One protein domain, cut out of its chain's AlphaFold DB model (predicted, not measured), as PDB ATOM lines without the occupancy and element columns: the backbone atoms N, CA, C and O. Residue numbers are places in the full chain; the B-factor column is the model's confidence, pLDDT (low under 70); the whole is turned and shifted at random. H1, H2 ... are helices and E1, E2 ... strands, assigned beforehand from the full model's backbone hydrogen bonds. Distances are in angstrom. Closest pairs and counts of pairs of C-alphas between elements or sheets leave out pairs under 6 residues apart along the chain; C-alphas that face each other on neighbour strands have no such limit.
ATOM      1  N   ASN A   2      26.030  25.846  14.012       94.75
ATOM      2  CA  ASN A   2      26.124  26.803  12.896       94.75
ATOM      3  C   ASN A   2      26.074  28.256  13.426       94.75
ATOM      4  O   ASN A   2      25.877  28.463  14.621       94.75
ATOM      5  N   ILE A   3      26.266  29.247  12.547       95.75
ATOM      6  CA  ILE A   3      26.299  30.673  12.925       95.75
ATOM      7  C   ILE A   3      24.963  31.135  13.526       95.75
ATOM      8  O   ILE A   3      24.956  31.788  14.563       95.75
ATOM      9  N   SER A   4      23.840  30.751  12.919       96.44
ATOM     10  CA  SER A   4      22.505  31.140  13.392       96.44
ATOM     11  C   SER A   4      22.201  30.580  14.786       96.44
ATOM     12  O   SER A   4      21.829  31.333  15.681       96.44
ATOM     13  N   ASN A   5      22.445  29.286  15.010       95.19
ATOM     14  CA  ASN A   5      22.237  28.627  16.301       95.19
ATOM     15  C   ASN A   5      23.105  29.251  17.399       95.19
ATOM     16  O   ASN A   5      22.654  29.392  18.530       95.19
ATOM     17  N   PHE A   6      24.336  29.637  17.058       95.25
ATOM     18  CA  PHE A   6      25.243  30.301  17.982       95.25
ATOM     19  C   PHE A   6      24.685  31.656  18.446       95.25
ATOM     20  O   PHE A   6      24.555  31.880  19.646       95.25
ATOM     21  N   PHE A   7      24.265  32.525  17.521       93.62
ATOM     22  CA  PHE A   7      23.668  33.813  17.892       93.62
ATOM     23  C   PHE A   7      22.314  33.670  18.590       93.62
ATOM     24  O   PHE A   7      22.020  34.445  19.494       93.62
ATOM     25  N   LYS A   8      21.525  32.651  18.240       94.94
ATOM     26  CA  LYS A   8      20.289  32.320  18.958       94.94
ATOM     27  C   LYS A   8      20.563  31.940  20.419       94.94
ATOM     28  O   LYS A   8      19.823  32.341  21.310       94.94
ATOM     29  N   ALA A   9      21.632  31.189  20.687       93.56
ATOM     30  CA  ALA A   9      22.027  30.875  22.058       93.56
ATOM     31  C   ALA A   9      22.453  32.136  22.829       93.56
ATOM     32  O   ALA A   9      22.018  32.334  23.961       93.56
ATOM     33  N   LEU A  10      23.231  33.021  22.194       92.25
ATOM     34  CA  LEU A  10      23.612  34.302  22.795       92.25
ATOM     35  C   LEU A  10      22.398  35.179  23.114       92.25
ATOM     36  O   LEU A  10      22.352  35.766  24.191       92.25
ATOM     37  N   SER A  11      21.401  35.241  22.223       91.38
ATOM     38  CA  SER A  11      20.206  36.053  22.464       91.38
ATOM     39  C   SER A  11      19.434  35.595  23.696       91.38
ATOM     40  O   SER A  11      18.954  36.445  24.436       91.38
ATOM     41  N   TYR A  12      19.361  34.282  23.959       90.75
ATOM     42  CA  TYR A  12      18.717  33.791  25.179       90.75
ATOM     43  C   TYR A  12      19.420  34.307  26.428       90.75
ATOM     44  O   TYR A  12      18.745  34.812  27.313       90.75
ATOM     45  N   VAL A  13      20.754  34.240  26.479       90.31
ATOM     46  CA  VAL A  13      21.527  34.734  27.629       90.31
ATOM     47  C   VAL A  13      21.338  36.237  27.822       90.31
ATOM     48  O   VAL A  13      21.109  36.682  28.942       90.31
ATOM     49  N   CYS A  14      21.352  37.021  26.742       88.94
ATOM     50  CA  CYS A  14      21.106  38.461  26.825       88.94
ATOM     51  C   CYS A  14      19.714  38.810  27.381       88.94
ATOM     52  O   CYS A  14      19.550  39.896  27.925       88.94
ATOM     53  N   SER A  15      18.729  37.913  27.271       90.00
ATOM     54  CA  SER A  15      17.377  38.105  27.812       90.00
ATOM     55  C   SER A  15      17.220  37.697  29.286       90.00
ATOM     56  O   SER A  15      16.161  37.934  29.865       90.00
ATOM     57  N   PHE A  16      18.237  37.099  29.921       88.50
ATOM     58  CA  PHE A  16      18.163  36.689  31.335       88.50
ATOM     59  C   PHE A  16      17.882  37.834  32.322       88.50
ATOM     60  O   PHE A  16      17.098  37.602  33.241       88.50
ATOM     61  N   PRO A  17      18.467  39.044  32.189       89.19
ATOM     62  CA  PRO A  17      18.223  40.137  33.127       89.19
ATOM     63  C   PRO A  17      16.748  40.505  33.215       89.19
ATOM     64  O   PRO A  17      16.227  40.668  34.317       89.19
ATOM     65  N   ASP A  18      16.075  40.563  32.067       89.44
ATOM     66  CA  ASP A  18      14.650  40.867  31.983       89.44
ATOM     67  C   ASP A  18      13.816  39.717  32.550       89.44
ATOM     68  O   ASP A  18      12.911  39.940  33.349       89.44
ATOM     69  N   PHE A  19      14.156  38.469  32.206       88.12
ATOM     70  CA  PHE A  19      13.456  37.290  32.722       88.12
ATOM     71  C   PHE A  19      13.533  37.178  34.254       88.12
ATOM     72  O   PHE A  19      12.561  36.797  34.901       88.12
ATOM     73  N   LEU A  20      14.684  37.520  34.838       88.44
ATOM     74  CA  LEU A  20      14.927  37.443  36.280       88.44
ATOM     75  C   LEU A  20      14.587  38.742  37.030       88.44
ATOM     76  O   LEU A  20      14.672  38.757  38.256       88.44
ATOM     77  N   ASN A  21      14.221  39.825  36.331       88.56
ATOM     78  CA  ASN A  21      14.118  41.183  36.885       88.56
ATOM     79  C   ASN A  21      15.388  41.625  37.647       88.56
ATOM     80  O   ASN A  21      15.322  42.260  38.701       88.56
ATOM     81  N   GLN A  22      16.563  41.277  37.119       89.38
ATOM     82  CA  GLN A  22      17.867  41.546  37.729       89.38
ATOM     83  C   GLN A  22      18.841  42.110  36.693       89.38
ATOM     84  O   GLN A  22      19.443  41.377  35.913       89.38
ATOM     85  N   SER A  23      19.060  43.425  36.731       82.38
ATOM     86  CA  SER A  23      19.835  44.164  35.720       82.38
ATOM     87  C   SER A  23      21.280  43.686  35.517       82.38
ATOM     88  O   SER A  23      21.829  43.872  34.435       82.38
ATOM     89  N   LYS A  24      21.893  43.049  36.522       84.19
ATOM     90  CA  LYS A  24      23.276  42.535  36.466       84.19
ATOM     91  C   LYS A  24      23.385  41.023  36.261       84.19
ATOM     92  O   LYS A  24      24.490  40.490  36.307       84.19
ATOM     93  N   ALA A  25      22.277  40.316  36.028       84.50
ATOM     94  CA  ALA A  25      22.297  38.855  35.932       84.50
ATOM     95  C   ALA A  25      23.233  38.335  34.824       84.50
ATOM     96  O   ALA A  25      23.867  37.302  35.002       84.50
ATOM     97  N   VAL A  26      23.389  39.070  33.714       83.50
ATOM     98  CA  VAL A  26      24.282  38.683  32.599       83.50
ATOM     99  C   VAL A  26      25.744  38.553  33.024       83.50
ATOM    100  O   VAL A  26      26.433  37.673  32.517       83.50
ATOM    101  N   GLU A  27      26.212  39.358  33.980       84.25
ATOM    102  CA  GLU A  27      27.596  39.296  34.477       84.25
ATOM    103  C   GLU A  27      27.881  38.000  35.256       84.25
ATOM    104  O   GLU A  27      29.036  37.634  35.460       84.25
ATOM    105  N   GLN A  28      26.831  37.294  35.684       85.69
ATOM    106  CA  GLN A  28      26.915  36.065  36.473       85.69
ATOM    107  C   GLN A  28      26.683  34.803  35.631       85.69
ATOM    108  O   GLN A  28      26.695  33.694  36.164       85.69
ATOM    109  N   VAL A  29      26.466  34.947  34.319       87.56
ATOM    110  CA  VAL A  29      26.166  33.826  33.426       87.56
ATOM    111  C   VAL A  29      27.398  33.436  32.619       87.56
ATOM    112  O   VAL A  29      28.107  34.272  32.069       87.56
ATOM    113  N   THR A  30      27.617  32.129  32.498       90.00
ATOM    114  CA  THR A  30      28.520  31.539  31.506       90.00
ATOM    115  C   THR A  30      27.698  30.726  30.517       90.00
ATOM    116  O   THR A  30      26.812  29.972  30.922       90.00
ATOM    117  N   LEU A  31      27.995  30.843  29.222       94.06
ATOM    118  CA  LEU A  31      27.358  30.029  28.191       94.06
ATOM    119  C   LEU A  31      28.287  28.899  27.746       94.06
ATOM    120  O   LEU A  31      29.297  29.153  27.092       94.06
ATOM    121  N   THR A  32      27.901  27.652  28.010       95.75
ATOM    122  CA  THR A  32      28.596  26.469  27.481       95.75
ATOM    123  C   THR A  32      27.797  25.851  26.343       95.75
ATOM    124  O   THR A  32      26.660  25.417  26.511       95.75
ATOM    125  N   LEU A  33      28.412  25.787  25.167       96.25
ATOM    126  CA  LEU A  33      27.852  25.202  23.959       96.25
ATOM    127  C   LEU A  33      28.540  23.880  23.657       96.25
ATOM    128  O   LEU A  33      29.760  23.824  23.544       96.25
ATOM    129  N   ILE A  34      27.760  22.826  23.454       95.12
ATOM    130  CA  ILE A  34      28.284  21.490  23.170       95.12
ATOM    131  C   ILE A  34      27.946  21.109  21.730       95.12
ATOM    132  O   ILE A  34      26.838  21.346  21.242       95.12
ATOM    133  N   THR A  35      28.908  20.544  21.003       94.31
ATOM    134  CA  THR A  35      28.686  20.057  19.643       94.31
ATOM    135  C   THR A  35      29.518  18.817  19.338       94.31
ATOM    136  O   THR A  35      30.641  18.673  19.799       94.31
ATOM    137  N   HIS A  36      28.984  17.927  18.505       90.81
ATOM    138  CA  HIS A  36      29.729  16.753  18.048       90.81
ATOM    139  C   HIS A  36      30.653  17.068  16.859       90.81
ATOM    140  O   HIS A  36      31.697  16.453  16.675       90.81
ATOM    141  N   ARG A  37      30.275  18.029  16.006       92.06
ATOM    142  CA  ARG A  37      31.030  18.367  14.789       92.06
ATOM    143  C   ARG A  37      31.771  19.682  14.965       92.06
ATOM    144  O   ARG A  37      31.150  20.699  15.279       92.06
ATOM    145  N   TYR A  38      33.068  19.670  14.661       95.56
ATOM    146  CA  TYR A  38      33.910  20.862  14.700       95.56
ATOM    147  C   TYR A  38      33.331  21.983  13.809       95.56
ATOM    148  O   TYR A  38      33.185  21.799  12.591       95.56
ATOM    149  N   PRO A  39      32.977  23.155  14.370       96.38
ATOM    150  CA  PRO A  39      32.161  24.146  13.679       96.38
ATOM    151  C   PRO A  39      33.008  25.088  12.803       96.38
ATOM    152  O   PRO A  39      33.043  26.300  13.015       96.38
ATOM    153  N   LYS A  40      33.656  24.537  11.764       96.75
ATOM    154  CA  LYS A  40      34.588  25.250  10.857       96.75
ATOM    155  C   LYS A  40      34.070  26.619  10.396       96.75
ATOM    156  O   LYS A  40      34.773  27.619  10.506       96.75
ATOM    157  N   LYS A  41      32.826  26.663   9.899       97.38
ATOM    158  CA  LYS A  41      32.203  27.888   9.363       97.38
ATOM    159  C   LYS A  41      31.983  28.957  10.438       97.38
ATOM    160  O   LYS A  41      32.208  30.130  10.170       97.38
ATOM    161  N   LEU A  42      31.573  28.554  11.643       96.62
ATOM    162  CA  LEU A  42      31.371  29.471  12.766       96.62
ATOM    163  C   LEU A  42      32.697  30.093  13.202       96.62
ATOM    164  O   LEU A  42      32.788  31.307  13.319       96.62
ATOM    165  N   PHE A  43      33.733  29.276  13.394       95.94
ATOM    166  CA  PHE A  43      35.038  29.773  13.833       95.94
ATOM    167  C   PHE A  43      35.677  30.703  12.804       95.94
ATOM    168  O   PHE A  43      36.197  31.754  13.170       95.94
ATOM    169  N   ALA A  44      35.588  30.362  11.514       95.62
ATOM    170  CA  ALA A  44      36.043  31.240  10.441       95.62
ATOM    171  C   ALA A  44      35.284  32.577  10.441       95.62
ATOM    172  O   ALA A  44      35.900  33.636  10.328       95.62
ATOM    173  N   TYR A  45      33.959  32.536  10.615       95.56
ATOM    174  CA  TYR A  45      33.135  33.736  10.725       95.56
ATOM    175  C   TYR A  45      33.540  34.596  11.929       95.56
ATOM    176  O   TYR A  45      33.749  35.796  11.769       95.56
ATOM    177  N   ILE A  46      33.689  34.002  13.114       94.31
ATOM    178  CA  ILE A  46      34.041  34.740  14.329       94.31
ATOM    179  C   ILE A  46      35.414  35.405  14.174       94.31
ATOM    180  O   ILE A  46      35.530  36.614  14.360       94.31
ATOM    181  N   ARG A  47      36.440  34.654  13.759       93.19
ATOM    182  CA  ARG A  47      37.784  35.216  13.558       93.19
ATOM    183  C   ARG A  47      37.758  36.364  12.547       93.19
ATOM    184  O   ARG A  47      38.241  37.448  12.844       93.19
ATOM    185  N   LYS A  48      37.094  36.185  11.402       92.81
ATOM    186  CA  LYS A  48      36.991  37.237  10.378       92.81
ATOM    187  C   LYS A  48      36.354  38.533  10.901       92.81
ATOM    188  O   LYS A  48      36.791  39.610  10.510       92.81
ATOM    189  N   ASN A  49      35.319  38.438  11.737       91.56
ATOM    190  CA  ASN A  49      34.516  39.602  12.127       91.56
ATOM    191  C   ASN A  49      34.935  40.242  13.460       91.56
ATOM    192  O   ASN A  49      34.685  41.428  13.652       91.56
ATOM    193  N   PHE A  50      35.599  39.504  14.355       87.75
ATOM    194  CA  PHE A  50      35.898  39.967  15.718       87.75
ATOM    195  C   PHE A  50      37.393  40.123  16.025       87.75
ATOM    196  O   PHE A  50      37.747  40.551  17.120       87.75
ATOM    197  N   MET A  51      38.287  39.890  15.057       78.81
ATOM    198  CA  MET A  51      39.732  40.142  15.225       78.81
ATOM    199  C   MET A  51      40.089  41.603  15.541       78.81
ATOM    200  O   MET A  51      41.170  41.878  16.050       78.81
ATOM    201  N   LYS A  52      39.197  42.559  15.249       77.50
ATOM    202  CA  LYS A  52      39.386  43.968  15.637       77.50
ATOM    203  C   LYS A  52      39.130  44.218  17.128       77.50
ATOM    204  O   LYS A  52      39.555  45.247  17.638       77.50
ATOM    205  N   VAL A  53      38.418  43.308  17.795       72.44
ATOM    206  CA  VAL A  53      38.011  43.416  19.206       72.44
ATOM    207  C   VAL A  53      39.001  42.684  20.113       72.44
ATOM    208  O   VAL A  53      39.312  43.159  21.199       72.44
ATOM    209  N   THR A  54      39.540  41.551  19.660       79.00
ATOM    210  CA  THR A  54      40.522  40.752  20.404       79.00
ATOM    211  C   THR A  54      41.502  40.069  19.452       79.00
ATOM    212  O   THR A  54      41.161  39.756  18.310       79.00
ATOM    213  N   LYS A  55      42.728  39.822  19.931       80.50
ATOM    214  CA  LYS A  55      43.786  39.155  19.158       80.50
ATOM    215  C   LYS A  55      43.432  37.708  18.811       80.50
ATOM    216  O   LYS A  55      43.798  37.258  17.728       80.50
ATOM    217  N   ASP A  56      42.704  37.017  19.688       87.31
ATOM    218  CA  ASP A  56      42.183  35.678  19.417       87.31
ATOM    219  C   ASP A  56      40.708  35.556  19.834       87.31
ATOM    220  O   ASP A  56      40.395  35.285  20.991       87.31
ATOM    221  N   PRO A  57      39.767  35.772  18.896       92.25
ATOM    222  CA  PRO A  57      38.337  35.630  19.166       92.25
ATOM    223  C   PRO A  57      37.889  34.194  19.459       92.25
ATOM    224  O   PRO A  57      36.769  33.999  19.931       92.25
ATOM    225  N   VAL A  58      38.710  33.192  19.113       94.75
ATOM    226  CA  VAL A  58      38.426  31.768  19.329       94.75
ATOM    227  C   VAL A  58      39.700  31.091  19.822       94.75
ATOM    228  O   VAL A  58      40.428  30.461  19.041       94.75
ATOM    229  N   GLU A  59      39.921  31.218  21.122       94.88
ATOM    230  CA  GLU A  59      41.061  30.667  21.838       94.88
ATOM    231  C   GLU A  59      40.882  29.160  22.028       94.88
ATOM    232  O   GLU A  59      39.864  28.692  22.541       94.88
ATOM    233  N   LYS A  60      41.872  28.377  21.599       96.12
ATOM    234  CA  LYS A  60      41.912  26.934  21.855       96.12
ATOM    235  C   LYS A  60      42.616  26.689  23.186       96.12
ATOM    236  O   LYS A  60      43.810  26.943  23.289       96.12
ATOM    237  N   ILE A  61      41.894  26.133  24.154       96.69
ATOM    238  CA  ILE A  61      42.437  25.817  25.483       96.69
ATOM    239  C   ILE A  61      43.074  24.429  25.476       96.69
ATOM    240  O   ILE A  61      44.230  24.259  25.847       96.69
ATOM    241  N   ILE A  62      42.321  23.442  24.994       97.19
ATOM    242  CA  ILE A  62      42.775  22.074  24.720       97.19
ATOM    243  C   ILE A  62      42.052  21.562  23.472       97.19
ATOM    244  O   ILE A  62      41.195  22.248  22.904       97.19
ATOM    245  N   ASP A  63      42.385  20.358  23.015       96.81
ATOM    246  CA  ASP A  63      41.582  19.703  21.985       96.81
ATOM    247  C   ASP A  63      40.126  19.580  22.445       96.81
ATOM    248  O   ASP A  63      39.833  19.193  23.574       96.81
ATOM    249  N   GLY A  64      39.210  20.020  21.582       96.44
ATOM    250  CA  GLY A  64      37.783  20.012  21.869       96.44
ATOM    251  C   GLY A  64      37.286  21.073  22.851       96.44
ATOM    252  O   GLY A  64      36.085  21.096  23.086       96.44
ATOM    253  N   LEU A  65      38.122  21.973  23.380       97.38
ATOM    254  CA  LEU A  65      37.688  23.059  24.269       97.38
ATOM    255  C   LEU A  65      38.165  24.418  23.762       97.38
ATOM    256  O   LEU A  65      39.366  24.679  23.664       97.38
ATOM    257  N   TYR A  66      37.206  25.300  23.504       97.38
ATOM    258  CA  TYR A  66      37.458  26.628  22.965       97.38
ATOM    259  C   TYR A  66      36.759  27.697  23.799       97.38
ATOM    260  O   TYR A  66      35.585  27.539  24.142       97.38
ATOM    261  N   TYR A  67      37.448  28.803  24.065       95.94
ATOM    262  CA  TYR A  67      36.843  30.027  24.582       95.94
ATOM    263  C   TYR A  67      36.593  31.009  23.443       95.94
ATOM    264  O   TYR A  67      37.410  31.165  22.535       95.94
ATOM    265  N   ILE A  68      35.415  31.629  23.458       94.25
ATOM    266  CA  ILE A  68      34.977  32.573  22.434       94.25
ATOM    267  C   ILE A  68      34.848  33.957  23.068       94.25
ATOM    268  O   ILE A  68      33.976  34.198  23.902       94.25
ATOM    269  N   HIS A  69      35.691  34.880  22.610       90.06
ATOM    270  CA  HIS A  69      35.865  36.214  23.186       90.06
ATOM    271  C   HIS A  69      35.254  37.285  22.274       90.06
ATOM    272  O   HIS A  69      35.967  38.001  21.574       90.06
ATOM    273  N   ILE A  70      33.921  37.365  22.216       83.31
ATOM    274  CA  ILE A  70      33.218  38.273  21.280       83.31
ATOM    275  C   ILE A  70      32.140  39.154  21.919       83.31
ATOM    276  O   ILE A  70      31.400  39.820  21.195       83.31
ATOM    277  N   GLY A  71      31.986  39.136  23.244       76.19
ATOM    278  CA  GLY A  71      30.827  39.753  23.881       76.19
ATOM    279  C   GLY A  71      30.933  39.930  25.391       76.19
ATOM    280  O   GLY A  71      32.023  39.949  25.953       76.19
ATOM    281  N   LEU A  72      29.760  40.097  26.006       77.75
ATOM    282  CA  LEU A  72      29.564  40.581  27.377       77.75
ATOM    283  C   LEU A  72      29.772  39.518  28.466       77.75
ATOM    284  O   LEU A  72      29.970  39.875  29.622       77.75
ATOM    285  N   PHE A  73      29.706  38.234  28.116       86.56
ATOM    286  CA  PHE A  73      29.803  37.120  29.057       86.56
ATOM    287  C   PHE A  73      30.693  36.001  28.495       86.56
ATOM    288  O   PHE A  73      30.818  35.882  27.270       86.56
ATOM    289  N   PRO A  74      31.306  35.168  29.356       88.62
ATOM    290  CA  PRO A  74      32.158  34.072  28.913       88.62
ATOM    291  C   PRO A  74      31.376  33.038  28.099       88.62
ATOM    292  O   PRO A  74      30.317  32.558  28.519       88.62
ATOM    293  N   VAL A  75      31.920  32.668  26.937       94.50
ATOM    294  CA  VAL A  75      31.357  31.624  26.078       94.50
ATOM    295  C   VAL A  75      32.380  30.515  25.887       94.50
ATOM    296  O   VAL A  75      33.471  30.732  25.362       94.50
ATOM    297  N   GLN A  76      31.991  29.306  26.267       96.38
ATOM    298  CA  GLN A  76      32.752  28.086  26.072       96.38
ATOM    299  C   GLN A  76      32.101  27.244  24.974       96.38
ATOM    300  O   GLN A  76      30.888  27.043  24.971       96.38
ATOM    301  N   LEU A  77      32.900  26.710  24.052       97.19
ATOM    302  CA  LEU A  77      32.452  25.734  23.066       97.19
ATOM    303  C   LEU A  77      33.235  24.431  23.212       97.19
ATOM    304  O   LEU A  77      34.460  24.416  23.116       97.19
ATOM    305  N   ILE A  78      32.501  23.339  23.404       97.69
ATOM    306  CA  ILE A  78      33.022  21.984  23.537       97.69
ATOM    307  C   ILE A  78      32.726  21.191  22.262       97.69
ATOM    308  O   ILE A  78      31.574  21.100  21.833       97.69
ATOM    309  N   VAL A  79      33.760  20.591  21.672       96.81
ATOM    310  CA  VAL A  79      33.665  19.628  20.570       96.81
ATOM    311  C   VAL A  79      33.974  18.236  21.116       96.81
ATOM    312  O   VAL A  79      35.140  17.885  21.266       96.81
ATOM    313  N   LEU A  80      32.932  17.455  21.420       94.25
ATOM    314  CA  LEU A  80      33.053  16.229  22.229       94.25
ATOM    315  C   LEU A  80      34.083  15.219  21.693       94.25
ATOM    316  O   LEU A  80      34.970  14.858  22.461       94.25
ATOM    317  N   PRO A  81      34.086  14.843  20.395       91.94
ATOM    318  CA  PRO A  81      35.023  13.829  19.898       91.94
ATOM    319  C   PRO A  81      36.483  14.291  19.873       91.94
ATOM    320  O   PRO A  81      37.381  13.493  19.642       91.94
ATOM    321  N   GLN A  82      36.731  15.592  20.041       94.75
ATOM    322  CA  GLN A  82      38.084  16.138  20.113       94.75
ATOM    323  C   GLN A  82      38.597  16.211  21.550       94.75
ATOM    324  O   GLN A  82      39.784  16.445  21.739       94.75
ATOM    325  N   LEU A  83      37.735  16.046  22.560       96.00
ATOM    326  CA  LEU A  83      38.188  16.054  23.943       96.00
ATOM    327  C   LEU A  83      39.129  14.870  24.191       96.00
ATOM    328  O   LEU A  83      38.818  13.758  23.761       96.00
ATOM    329  N   PRO A  84      40.244  15.068  24.911       94.62
ATOM    330  CA  PRO A  84      41.169  13.985  25.186       94.62
ATOM    331  C   PRO A  84      40.522  12.980  26.165       94.62
ATOM    332  O   PRO A  84      40.125  13.364  27.275       94.62
TER     333      PRO A  84
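AT A GLANCE: This is residues 2 to 84 of the 203 residues of an uncharacterized protein of uncultured Clostridium sp (UniProt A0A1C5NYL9). What shape does this model have? A small, strongly twisted sheet of four strands has the two longer helices to one and the same side of it, H1 near edge strand E1 and H4 near E2 and E3, while the short helices H2 and H3 make a far end away from the sheet. What is it built of? The printed part has 83 residues with four named helices and four named strands, in the order H1 H2 H3 E1 H4 E2 E3 E4, class mixed, helices and strands; the mixed sheet runs E1 E4 E3 E2. How large is it? It is compact, with a radius of gyration of the C-alphas of 13.3 A and spans of 38 by 29 by 22 A.

IN THESE COORDINATES: Where are the strands? E1 is residues 31 to 35, 13.2 A long; E4 is 75 to 79, 13.4 A, ending at C-alpha 79 (33.665, 19.628, 20.570). E3 is 65 to 68, 10.1 A, and E2 is 58 to 62, 11.9 A. Where are the helices? H1 is residues 3 to 14, 16.8 A, beginning at C-alpha 3 (26.299, 30.673, 12.925), and H4 is 40 to 50, 15.6 A. H2 is 16 to 20, 6.0 A, and H3 is 25 to 28, 5.4 A.

HOW THE PARTS SIT: How do the strands pair? E1 and E4 are parallel, with N 33 and O 76 2.8 A apart. E4 and E3 are an antiparallel hairpin, N 66 to O 77 2.9 A, and so are E3 and E2, N 59 to O 67 2.9 A. Which named arrangements are there? E2 E3 E4 form a meander, each strand the antiparallel neighbour of the one before. E1, H4, E2 form a split strand-helix-strand unit, two strands of one sheet with a helix between them along the chain and with E4 and E3 between them in the sheet, and its crossover is right-handed. Where do H1 and H4 stand? Each only grazes the sheet, H1 with residues 6 to 13, H4 with 42 to 50; the closest C-alphas of H4 and E2 are Arg 47 and Val 58, 6.8 A. H1 and H4 only just touch, with 3 pairs of C-alphas within 8 A, by residue 3 of H1 alone, closest C-alphas Ile 3 and Leu 42, 5.2 A, at a steep tilt of 59 degrees, the same way. What of the short helices? H2 and H3 are not on the sheet and touch only at the corner, closest C-alphas Pro 17 and Ala 25, 5.1 A. In H1, H2 and H4 every O i to N i+4 pair is within hydrogen-bond range; H3 is too short for one.

THE WHOLE: How far does it reach? The two C-alphas farthest apart, those of Asn 21 and Pro 84, are 40.1 A apart. Are there cuts, long links or weak places? The printed part has no cut and no long link, and no printed residue is under 70 in pLDDT.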